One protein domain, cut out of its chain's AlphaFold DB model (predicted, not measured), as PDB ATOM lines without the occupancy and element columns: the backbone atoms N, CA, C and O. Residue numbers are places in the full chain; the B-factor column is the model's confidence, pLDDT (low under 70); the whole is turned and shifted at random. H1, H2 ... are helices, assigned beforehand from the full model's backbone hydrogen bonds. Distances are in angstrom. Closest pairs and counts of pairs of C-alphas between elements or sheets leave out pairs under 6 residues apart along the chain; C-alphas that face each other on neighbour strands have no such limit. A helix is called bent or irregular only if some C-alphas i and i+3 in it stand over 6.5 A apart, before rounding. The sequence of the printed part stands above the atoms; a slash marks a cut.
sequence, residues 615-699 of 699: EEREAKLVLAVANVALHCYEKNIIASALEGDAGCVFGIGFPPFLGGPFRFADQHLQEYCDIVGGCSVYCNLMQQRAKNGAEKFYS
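This is residues 615 to 699 of the 699 residues of the protein "Trifunctional enzyme subunit alpha" of Ascaris suum (UniProt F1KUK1). One long helix, H1, has two short helices, H3 and H5, packed on it at steep angles; H2 packs on H3 to one side of H1, and H4 packs on H5 to the other. The tail, residues 693 to 699, runs from the end of H5 back past H3. The printed part has 85 residues with five named helices, in the order H1 to H5, and no named strand: all helix, with mostly crossed packing. It is compact and rounded, with a radius of gyration of the C-alphas of 11.7 A and spans of 30 by 27 by 23 A.

H1, residues 615 to 634, touches H3, residues 661 to 667, with residues 622 to 630 alone; the closest C-alphas, of Ala 626 and Pro 661, are 4.6 A apart. H1 touches H5, residues 684 to 692, with residues 627 to 634 alone, at a steep tilt of 62 degrees, opposite ways; the closest C-alphas, of Asn 627 and Met 686, are 6.3 A apart. H2, residues 641 to 652, touches H3 at a steep tilt of 60 degrees, the C-alphas of Asp 645 and Pro 661 closest at 5.8 A. H4, residues 669 to 676, touches H5, the C-alphas of Cys 673 and Ala 690 closest at 5.2 A. H2 is apart from H4 and H5. Every O i to N i+4 pair is within hydrogen-bond range in H1, H2, H3 and H5; in H4 1 of 4 is, beside 3 of 5 O i to N i+3 pairs.

H1 is 27.8 A long, from C-alpha 615 at (33.429, -89.065, 46.236). H2 measures 15.8 A, H3 9.9 A and H4 8.7 A. H4 is irregular: C-alphas 671 and 674 are 8.1 A apart. H5, 12.0 A, ends at C-alpha 692 at (38.292, -112.496, 46.707).

The C-alphas farthest apart, of Phe 650 and Gly 678, are 31.7 A apart. The printed part has no cut and no long link. Residues 677 to 680, 692 to 694 and 699 have pLDDT under 70.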
ATOM      1  N   GLU A 615      33.894 -87.735  46.617       87.06
ATOM      2  CA  GLU A 615      33.429 -89.065  46.236       87.06
ATOM      3  C   GLU A 615      33.897 -90.142  47.226       87.06
ATOM      4  O   GLU A 615      33.127 -91.037  47.570       87.06
ATOM      5  N   GLU A 616      35.124 -90.043  47.744       88.56
ATOM      6  CA  GLU A 616      35.636 -90.963  48.765       88.56
ATOM      7  C   GLU A 616      34.845 -90.840  50.075       88.56
ATOM      8  O   GLU A 616      34.501 -91.842  50.701       88.56
ATOM      9  N   ARG A 617      34.489 -89.614  50.478       91.56
ATOM     10  CA  ARG A 617      33.645 -89.374  51.662       91.56
ATOM     11  C   ARG A 617      32.218 -89.881  51.481       91.56
ATOM     12  O   ARG A 617      31.610 -90.366  52.433       91.56
ATOM     13  N   GLU A 618      31.672 -89.767  50.273       92.12
ATOM     14  CA  GLU A 618      30.371 -90.351  49.934       92.12
ATOM     15  C   GLU A 618      30.422 -91.881  49.991       92.12
ATOM     16  O   GLU A 618      29.523 -92.505  50.557       92.12
ATOM     17  N   ALA A 619      31.501 -92.479  49.480       92.19
ATOM     18  CA  ALA A 619      31.736 -93.912  49.569       92.19
ATOM     19  C   ALA A 619      31.852 -94.377  51.026       92.19
ATOM     20  O   ALA A 619      31.199 -95.349  51.391       92.19
ATOM     21  N   LYS A 620      32.596 -93.664  51.883       93.19
ATOM     22  CA  LYS A 620      32.722 -93.977  53.320       93.19
ATOM     23  C   LYS A 620      31.366 -94.054  54.024       93.19
ATOM     24  O   LYS A 620      31.125 -95.014  54.749       93.19
ATOM     25  N   LEU A 621      30.444 -93.131  53.733       95.25
ATOM     26  CA  LEU A 621      29.081 -93.172  54.279       95.25
ATOM     27  C   LEU A 621      28.313 -94.434  53.856       95.25
ATOM     28  O   LEU A 621      27.673 -95.081  54.685       95.25
ATOM     29  N   VAL A 622      28.380 -94.808  52.577       96.06
ATOM     30  CA  VAL A 622      27.726 -96.027  52.070       96.06
ATOM     31  C   VAL A 622      28.376 -97.284  52.659       96.06
ATOM     32  O   VAL A 622      27.671 -98.198  53.091       96.06
ATOM     33  N   LEU A 623      29.709 -97.315  52.716       95.62
ATOM     34  CA  LEU A 623      30.500 -98.426  53.246       95.62
ATOM     35  C   LEU A 623      30.264 -98.629  54.745       95.62
ATOM     36  O   LEU A 623      30.162 -99.775  55.165       95.62
ATOM     37  N   ALA A 624      30.121 -97.565  55.539       95.44
ATOM     38  CA  ALA A 624      29.836 -97.659  56.972       95.44
ATOM     39  C   ALA A 624      28.521 -98.410  57.239       95.44
ATOM     40  O   ALA A 624      28.483 -99.359  58.026       95.44
ATOM     41  N   VAL A 625      27.455 -98.046  56.520       97.12
ATOM     42  CA  VAL A 625      26.150 -98.713  56.638       97.12
ATOM     43  C   VAL A 625      26.210-100.148  56.113       97.12
ATOM     44  O   VAL A 625      25.706-101.065  56.764       97.12
ATOM     45  N   ALA A 626      26.850-100.364  54.959       97.00
ATOM     46  CA  ALA A 626      26.995-101.695  54.376       97.00
ATOM     47  C   ALA A 626      27.808-102.637  55.275       97.00
ATOM     48  O   ALA A 626      27.434-103.796  55.434       97.00
ATOM     49  N   ASN A 627      28.864-102.136  55.919       95.94
ATOM     50  CA  ASN A 627      29.686-102.900  56.850       95.94
ATOM     51  C   ASN A 627      28.859-103.466  58.002       95.94
ATOM     52  O   ASN A 627      28.906-104.661  58.278       95.94
ATOM     53  N   VAL A 628      28.067-102.607  58.643       95.88
ATOM     54  CA  VAL A 628      27.214-103.004  59.765       95.88
ATOM     55  C   VAL A 628      26.124-103.971  59.318       95.88
ATOM     56  O   VAL A 628      25.858-104.952  60.010       95.88
ATOM     57  N   ALA A 629      25.547-103.765  58.133       97.19
ATOM     58  CA  ALA A 629      24.569-104.694  57.584       97.19
ATOM     59  C   ALA A 629      25.160-106.095  57.340       97.19
ATOM     60  O   ALA A 629      24.551-107.096  57.722       97.19
ATOM     61  N   LEU A 630      26.353-106.168  56.743       95.75
ATOM     62  CA  LEU A 630      27.070-107.425  56.520       95.75
ATOM     63  C   LEU A 630      27.481-108.078  57.844       95.75
ATOM     64  O   LEU A 630      27.376-109.295  57.967       95.75
ATOM     65  N   HIS A 631      27.879-107.288  58.842       94.44
ATOM     66  CA  HIS A 631      28.187-107.796  60.175       94.44
ATOM     67  C   HIS A 631      26.952-108.404  60.856       94.44
ATOM     68  O   HIS A 631      27.022-109.512  61.382       94.44
ATOM     69  N   CYS A 632      25.791-107.747  60.763       95.75
ATOM     70  CA  CYS A 632      24.532-108.294  61.273       95.75
ATOM     71  C   CYS A 632      24.170-109.632  60.613       95.75
ATOM     72  O   CYS A 632      23.614-110.517  61.262       95.75
ATOM     73  N   TYR A 633      24.478-109.797  59.328       95.81
ATOM     74  CA  TYR A 633      24.265-111.059  58.623       95.81
ATOM     75  C   TYR A 633      25.263-112.138  59.055       95.81
ATOM     76  O   TYR A 633      24.867-113.263  59.344       95.81
ATOM     77  N   GLU A 634      26.545-111.786  59.173       93.88
ATOM     78  CA  GLU A 634      27.607-112.668  59.680       93.88
ATOM     79  C   GLU A 634      27.288-113.202  61.086       93.88
ATOM     80  O   GLU A 634      27.525-114.373  61.378       93.88
ATOM     81  N   LYS A 635      26.685-112.363  61.934       93.25
ATOM     82  CA  LYS A 635      26.249-112.702  63.294       93.25
ATOM     83  C   LYS A 635      24.867-113.352  63.375       93.25
ATOM     84  O   LYS A 635      24.408-113.660  64.469       93.25
ATOM     85  N   ASN A 636      24.201-113.586  62.241       94.31
ATOM     86  CA  ASN A 636      22.848-114.148  62.178       94.31
ATOM     87  C   ASN A 636      21.793-113.324  62.955       94.31
ATOM     88  O   ASN A 636      20.785-113.868  63.414       94.31
ATOM     89  N   ILE A 637      22.019-112.011  63.089       95.44
ATOM     90  CA  ILE A 637      21.022-111.048  63.578       95.44
ATOM     91  C   ILE A 637      19.926-110.903  62.525       95.44
ATOM     92  O   ILE A 637      18.749-110.942  62.864       95.44
ATOM     93  N   ILE A 638      20.310-110.794  61.248       95.44
ATOM     94  CA  ILE A 638      19.400-110.864  60.100       95.44
ATOM     95  C   ILE A 638      19.716-112.122  59.288       95.44
ATOM     96  O   ILE A 638      20.853-112.338  58.878       95.44
ATOM     97  N   ALA A 639      18.709-112.958  59.038       90.75
ATOM     98  CA  ALA A 639      18.907-114.236  58.344       90.75
ATOM     99  C   ALA A 639      18.877-114.118  56.808       90.75
ATOM    100  O   ALA A 639      19.245-115.052  56.101       90.75
ATOM    101  N   SER A 640      18.398-112.992  56.274       93.94
ATOM    102  CA  SER A 640      18.109-112.819  54.850       93.94
ATOM    103  C   SER A 640      18.696-111.513  54.330       93.94
ATOM    104  O   SER A 640      18.322-110.431  54.785       93.94
ATOM    105  N   ALA A 641      19.567-111.613  53.323       95.25
ATOM    106  CA  ALA A 641      20.109-110.455  52.610       95.25
ATOM    107  C   ALA A 641      18.995-109.592  51.989       95.25
ATOM    108  O   ALA A 641      19.060-108.367  52.028       95.25
ATOM    109  N   LEU A 642      17.928-110.231  51.492       94.88
ATOM    110  CA  LEU A 642      16.770-109.556  50.901       94.88
ATOM    111  C   LEU A 642      15.992-108.725  51.924       94.88
ATOM    112  O   LEU A 642      15.552-107.616  51.618       94.88
ATOM    113  N   GLU A 643      15.828-109.241  53.141       94.69
ATOM    114  CA  GLU A 643      15.202-108.482  54.225       94.69
ATOM    115  C   GLU A 643      16.092-107.355  54.718       94.69
ATOM    116  O   GLU A 643      15.586-106.266  54.973       94.69
ATOM    117  N   GLY A 644      17.399-107.605  54.825       96.06
ATOM    118  CA  GLY A 644      18.368-106.583  55.193       96.06
ATOM    119  C   GLY A 644      18.376-105.430  54.189       96.06
ATOM    120  O   GLY A 644      18.257-104.265  54.574       96.06
ATOM    121  N   ASP A 645      18.385-105.739  52.891       97.19
ATOM    122  CA  ASP A 645      18.279-104.722  51.844       97.19
ATOM    123  C   ASP A 645      16.974-103.926  51.945       97.19
ATOM    124  O   ASP A 645      17.002-102.691  51.956       97.19
ATOM    125  N   ALA A 646      15.832-104.608  52.086       95.06
ATOM    126  CA  ALA A 646      14.544-103.943  52.261       95.06
ATOM    127  C   ALA A 646      14.512-103.068  53.526       95.06
ATOM    128  O   ALA A 646      14.040-101.933  53.473       95.06
ATOM    129  N   GLY A 647      15.029-103.565  54.650       93.62
ATOM    130  CA  GLY A 647      15.088-102.842  55.918       93.62
ATOM    131  C   GLY A 647      15.918-101.567  55.815       93.62
ATOM    132  O   GLY A 647      15.474-100.501  56.234       93.62
ATOM    133  N   CYS A 648      17.083-101.634  55.171       95.00
ATOM    134  CA  CYS A 648      17.924-100.460  54.958       95.00
ATOM    135  C   CYS A 648      17.289 -99.441  54.003       95.00
ATOM    136  O   CYS A 648      17.263 -98.242  54.292       95.00
ATOM    137  N   VAL A 649      16.758 -99.893  52.866       95.56
ATOM    138  CA  VAL A 649      16.189 -98.993  51.851       95.56
ATOM    139  C   VAL A 649      14.885 -98.360  52.341       95.56
ATOM    140  O   VAL A 649      14.743 -97.140  52.287       95.56
ATOM    141  N   PHE A 650      13.942 -99.149  52.857       93.38
ATOM    142  CA  PHE A 650      12.617 -98.662  53.264       93.38
ATOM    143  C   PHE A 650      12.549 -98.171  54.720       93.38
ATOM    144  O   PHE A 650      11.577 -97.503  55.083       93.38
ATOM    145  N   GLY A 651      13.543 -98.500  55.551       91.00
ATOM    146  CA  GLY A 651      13.663 -98.038  56.936       91.00
ATOM    147  C   GLY A 651      14.467 -96.746  57.048       91.00
ATOM    148  O   GLY A 651      13.902 -95.701  57.359       91.00
ATOM    149  N   ILE A 652      15.774 -96.799  56.767       90.56
ATOM    150  CA  ILE A 652      16.692 -95.653  56.948       90.56
ATOM    151  C   ILE A 652      16.943 -94.853  55.664       90.56
ATOM    152  O   ILE A 652      17.662 -93.858  55.678       90.56
ATOM    153  N   GLY A 653      16.364 -95.273  54.538       92.94
ATOM    154  CA  GLY A 653      16.482 -94.558  53.273       92.94
ATOM    155  C   GLY A 653      17.797 -94.786  52.534       92.94
ATOM    156  O   GLY A 653      18.239 -93.868  51.840       92.94
ATOM    157  N   PHE A 654      18.417 -95.967  52.676       95.69
ATOM    158  CA  PHE A 654      19.617 -96.351  51.920       95.69
ATOM    159  C   PHE A 654      19.407 -96.158  50.404       95.69
ATOM    160  O   PHE A 654      18.295 -96.418  49.930       95.69
ATOM    161  N   PRO A 655      20.426 -95.719  49.633       95.31
ATOM    162  CA  PRO A 655      20.262 -95.370  48.222       95.31
ATOM    163  C   PRO A 655      19.625 -96.498  47.376       95.31
ATOM    164  O   PRO A 655      20.263 -97.529  47.142       95.31
ATOM    165  N   PRO A 656      18.388 -96.324  46.859       94.12
ATOM    166  CA  PRO A 656      17.674 -97.401  46.164       94.12
ATOM    167  C   PRO A 656      18.338 -97.869  44.863       94.12
ATOM    168  O   PRO A 656      18.216 -99.037  44.505       94.12
ATOM    169  N   PHE A 657      19.060 -96.987  44.161       93.62
ATOM    170  CA  PHE A 657      19.795 -97.349  42.940       93.62
ATOM    171  C   PHE A 657      20.952 -98.327  43.192       93.62
ATOM    172  O   PHE A 657      21.362 -99.013  42.262       93.62
ATOM    173  N   LEU A 658      21.439 -98.422  44.436       95.19
ATOM    174  CA  LEU A 658      22.416 -99.427  44.864       95.19
ATOM    175  C   LEU A 658      21.747-100.739  45.314       95.19
ATOM    176  O   LEU A 658      22.419-101.752  45.479       95.19
ATOM    177  N   GLY A 659      20.422-100.732  45.502       93.62
ATOM    178  CA  GLY A 659      19.614-101.918  45.793       93.62
ATOM    179  C   GLY A 659      19.704-102.432  47.226       93.62
ATOM    180  O   GLY A 659      19.295-103.558  47.466       93.62
ATOM    181  N   GLY A 660      20.236-101.635  48.155       96.25
ATOM    182  CA  GLY A 660      20.507-102.050  49.534       96.25
ATOM    183  C   GLY A 660      21.963-102.486  49.761       96.25
ATOM    184  O   GLY A 660      22.712-102.662  48.798       96.25
ATOM    185  N   PRO A 661      22.408-102.597  51.025       96.88
ATOM    186  CA  PRO A 661      23.792-102.915  51.380       96.88
ATOM    187  C   PRO A 661      24.322-104.251  50.829       96.88
ATOM    188  O   PRO A 661      25.489-104.323  50.447       96.88
ATOM    189  N   PHE A 662      23.502-105.300  50.745       96.31
ATOM    190  CA  PHE A 662      23.904-106.612  50.226       96.31
ATOM    191  C   PHE A 662      23.996-106.597  48.701       96.31
ATOM    192  O   PHE A 662      24.973-107.085  48.130       96.31
ATOM    193  N   ARG A 663      23.027-105.973  48.018       95.69
ATOM    194  CA  ARG A 663      23.106-105.780  46.563       95.69
ATOM    195  C   ARG A 663      24.274-104.879  46.168       95.69
ATOM    196  O   ARG A 663      24.974-105.185  45.203       95.69
ATOM    197  N   PHE A 664      24.509-103.812  46.930       95.56
ATOM    198  CA  PHE A 664      25.685-102.958  46.806       95.56
ATOM    199  C   PHE A 664      26.967-103.782  46.945       95.56
ATOM    200  O   PHE A 664      27.863-103.662  46.106       95.56
ATOM    201  N   ALA A 665      27.032-104.668  47.945       94.19
ATOM    202  CA  ALA A 665      28.184-105.534  48.148       94.19
ATOM    203  C   ALA A 665      28.473-106.427  46.928       94.19
ATOM    204  O   ALA A 665      29.629-106.592  46.546       94.19
ATOM    205  N   ASP A 666      27.434-106.953  46.274       93.06
ATOM    206  CA  ASP A 666      27.568-107.786  45.072       93.06
ATOM    207  C   ASP A 666      27.940-107.000  43.800       93.06
ATOM    208  O   ASP A 666      28.534-107.569  42.881       93.06
ATOM    209  N   GLN A 667      27.537-105.728  43.693       91.44
ATOM    210  CA  GLN A 667      27.654-104.944  42.456       91.44
ATOM    211  C   GLN A 667      28.796-103.925  42.449       91.44
ATOM    212  O   GLN A 667      29.277-103.596  41.367       91.44
ATOM    213  N   HIS A 668      29.191-103.406  43.614       91.19
ATOM    214  CA  HIS A 668      30.043-102.217  43.723       91.19
ATOM    215  C   HIS A 668      31.214-102.364  44.696       91.19
ATOM    216  O   HIS A 668      32.191-101.642  44.556       91.19
ATOM    217  N   LEU A 669      31.178-103.287  45.664       89.62
ATOM    218  CA  LEU A 669      32.205-103.345  46.718       89.62
ATOM    219  C   LEU A 669      33.634-103.535  46.190       89.62
ATOM    220  O   LEU A 669      34.571-103.001  46.776       89.62
ATOM    221  N   GLN A 670      33.796-104.238  45.066       86.50
ATOM    222  CA  GLN A 670      35.098-104.415  44.413       86.50
ATOM    223  C   GLN A 670      35.722-103.094  43.933       86.50
ATOM    224  O   GLN A 670      36.938-102.989  43.826       86.50
ATOM    225  N   GLU A 671      34.907-102.070  43.671       89.69
ATOM    226  CA  GLU A 671      35.367-100.732  43.271       89.69
ATOM    227  C   GLU A 671      35.994 -99.973  44.454       89.69
ATOM    228  O   GLU A 671      36.677 -98.974  44.253       89.69
ATOM    229  N   TYR A 672      35.807-100.469  45.685       88.00
ATOM    230  CA  TYR A 672      36.268 -99.851  46.929       88.00
ATOM    231  C   TYR A 672      37.288-100.711  47.690       88.00
ATOM    232  O   TYR A 672      37.514-100.493  48.883       88.00
ATOM    233  N   CYS A 673      37.925-101.679  47.024       83.44
ATOM    234  CA  CYS A 673      38.910-102.567  47.646       83.44
ATOM    235  C   CYS A 673      40.061-101.825  48.321       83.44
ATOM    236  O   CYS A 673      40.513-102.275  49.367       83.44
ATOM    237  N   ASP A 674      40.495-100.691  47.775       83.25
ATOM    238  CA  ASP A 674      41.586 -99.901  48.353       83.25
ATOM    239  C   ASP A 674      41.174 -99.212  49.662       83.25
ATOM    240  O   ASP A 674      41.983 -99.071  50.573       83.25
ATOM    241  N   ILE A 675      39.896 -98.833  49.787       82.81
ATOM    242  CA  ILE A 675      39.341 -98.232  51.010       82.81
ATOM    243  C   ILE A 675      39.131 -99.307  52.085       82.81
ATOM    244  O   ILE A 675      39.348 -99.061  53.272       82.81
ATOM    245  N   VAL A 676      38.688-100.501  51.679       80.88
ATOM    246  CA  VAL A 676      38.368-101.611  52.594       80.88
ATOM    247  C   VAL A 676      39.614-102.413  52.989       80.88
ATOM    248  O   VAL A 676      39.724-102.925  54.105       80.88
ATOM    249  N   GLY A 677      40.571-102.542  52.075       67.62
ATOM    250  CA  GLY A 677      41.755-103.376  52.204       67.62
ATOM    251  C   GLY A 677      42.687-102.903  53.314       67.62
ATOM    252  O   GLY A 677      43.257-101.825  53.244       67.62
ATOM    253  N   GLY A 678      42.883-103.743  54.335       60.19
ATOM    254  CA  GLY A 678      43.830-103.457  55.422       60.19
ATOM    255  C   GLY A 678      43.285-102.544  56.523       60.19
ATOM    256  O   GLY A 678      44.008-102.269  57.476       60.19
ATOM    257  N   CYS A 679      42.018-102.125  56.445       69.44
ATOM    258  CA  CYS A 679      41.351-101.387  57.511       69.44
ATOM    259  C   CYS A 679      40.623-102.358  58.456       69.44
ATOM    260  O   CYS A 679      39.628-102.982  58.083       69.44
ATOM    261  N   SER A 680      41.109-102.480  59.696       67.31
ATOM    262  CA  SER A 680      40.564-103.384  60.726       67.31
ATOM    263  C   SER A 680      39.152-103.027  61.208       67.31
ATOM    264  O   SER A 680      38.557-103.793  61.958       67.31
ATOM    265  N   VAL A 681      38.610-101.885  60.776       77.69
ATOM    266  CA  VAL A 681      37.270-101.396  61.137       77.69
ATOM    267  C   VAL A 681      36.158-102.166  60.403       77.69
ATOM    268  O   VAL A 681      35.027-102.234  60.885       77.69
ATOM    269  N   TYR A 682      36.455-102.770  59.248       85.75
ATOM    270  CA  TYR A 682      35.465-103.533  58.482       85.75
ATOM    271  C   TYR A 682      35.353-104.982  58.968       85.75
ATOM    272  O   TYR A 682      36.366-105.614  59.264       85.75
ATOM    273  N   CYS A 683      34.136-105.528  58.999       88.38
ATOM    274  CA  CYS A 683      33.871-106.913  59.383       88.38
ATOM    275  C   CYS A 683      34.528-107.913  58.419       88.38
ATOM    276  O   CYS A 683      34.820-107.599  57.257       88.38
ATOM    277  N   ASN A 684      34.733-109.147  58.891       88.38
ATOM    278  CA  ASN A 684      35.453-110.164  58.126       88.38
ATOM    279  C   ASN A 684      34.752-110.459  56.795       88.38
ATOM    280  O   ASN A 684      35.416-110.503  55.758       88.38
ATOM    281  N   LEU A 685      33.421-110.578  56.796       90.00
ATOM    282  CA  LEU A 685      32.637-110.799  55.579       90.00
ATOM    283  C   LEU A 685      32.852-109.705  54.518       90.00
ATOM    284  O   LEU A 685      33.004-110.010  53.333       90.00
ATOM    285  N   MET A 686      32.909-108.433  54.923       90.19
ATOM    286  CA  MET A 686      33.146-107.317  54.003       90.19
ATOM    287  C   MET A 686      34.572-107.339  53.443       90.19
ATOM    288  O   MET A 686      34.760-107.208  52.232       90.19
ATOM    289  N   GLN A 687      35.574-107.579  54.294       88.00
ATOM    290  CA  GLN A 687      36.971-107.688  53.863       88.00
ATOM    291  C   GLN A 687      37.195-108.864  52.901       88.00
ATOM    292  O   GLN A 687      37.900-108.726  51.899       88.00
ATOM    293  N   GLN A 688      36.592-110.023  53.184       86.12
ATOM    294  CA  GLN A 688      36.672-111.208  52.328       86.12
ATOM    295  C   GLN A 688      36.052-110.945  50.953       86.12
ATOM    296  O   GLN A 688      36.643-111.297  49.929       86.12
ATOM    297  N   ARG A 689      34.888-110.287  50.918       87.12
ATOM    298  CA  ARG A 689      34.191-109.944  49.672       87.12
ATOM    299  C   ARG A 689      34.950-108.932  48.826       87.12
ATOM    300  O   ARG A 689      35.005-109.114  47.612       87.12
ATOM    301  N   ALA A 690      35.568-107.931  49.451       85.25
ATOM    302  CA  ALA A 690      36.438-106.994  48.748       85.25
ATOM    303  C   ALA A 690      37.627-107.728  48.093       85.25
ATOM    304  O   ALA A 690      37.880-107.564  46.906       85.25
ATOM    305  N   LYS A 691      38.317-108.615  48.823       77.81
ATOM    306  CA  LYS A 691      39.547-109.263  48.326       77.81
ATOM    307  C   LYS A 691      39.326-110.340  47.260       77.81
ATOM    308  O   LYS A 691      40.082-110.388  46.296       77.81
ATOM    309  N   ASN A 692      38.337-111.220  47.438       65.00
ATOM    310  CA  ASN A 692      38.292-112.496  46.707       65.00
ATOM    311  C   ASN A 692      37.144-112.620  45.696       65.00
ATOM    312  O   ASN A 692      37.025-113.668  45.067       65.00
ATOM    313  N   GLY A 693      36.279-111.608  45.554       63.12
ATOM    314  CA  GLY A 693      35.069-111.743  44.735       63.12
ATOM    315  C   GLY A 693      34.223-112.944  45.167       63.12
ATOM    316  O   GLY A 693      33.868-113.776  44.336       63.12
ATOM    317  N   ALA A 694      33.984-113.056  46.479       65.56
ATOM    318  CA  ALA A 694      33.273-114.174  47.100       65.56
ATOM    319  C   ALA A 694      31.870-114.405  46.498       65.56
ATOM    320  O   ALA A 694      31.337-113.559  45.778       65.56
ATOM    321  N   GLU A 695      31.270-115.556  46.823       78.69
ATOM    322  CA  GLU A 695      29.935-115.949  46.360       78.69
ATOM    323  C   GLU A 695      28.916-114.823  46.579       78.69
ATOM    324  O   GLU A 695      28.831-114.249  47.663       78.69
ATOM    325  N   LYS A 696      28.170-114.460  45.532       85.06
ATOM    326  CA  LYS A 696      27.205-113.355  45.586       85.06
ATOM    327  C   LYS A 696      26.044-113.695  46.517       85.06
ATOM    328  O   LYS A 696      25.643-114.849  46.603       85.06
ATOM    329  N   PHE A 697      25.480-112.693  47.193       88.00
ATOM    330  CA  PHE A 697      24.233-112.882  47.949       88.00
ATOM    331  C   PHE A 697      23.066-113.207  47.018       88.00
ATOM    332  O   PHE A 697      22.136-113.919  47.392       88.00
ATOM    333  N   TYR A 698      23.126-112.675  45.801       86.69
ATOM    334  CA  TYR A 698      22.130-112.882  44.772       86.69
ATOM    335  C   TYR A 698      22.773-113.486  43.525       86.69
ATOM    336  O   TYR A 698      23.635-112.862  42.896       86.69
ATOM    337  N   SER A 699      22.326-114.690  43.173       64.06
ATOM    338  CA  SER A 699      22.689-115.398  41.940       64.06
ATOM    339  C   SER A 699      22.042-114.792  40.704       64.06
ATOM    340  O   SER A 699      20.818-114.522  40.786       64.06
TER     341      SER A 699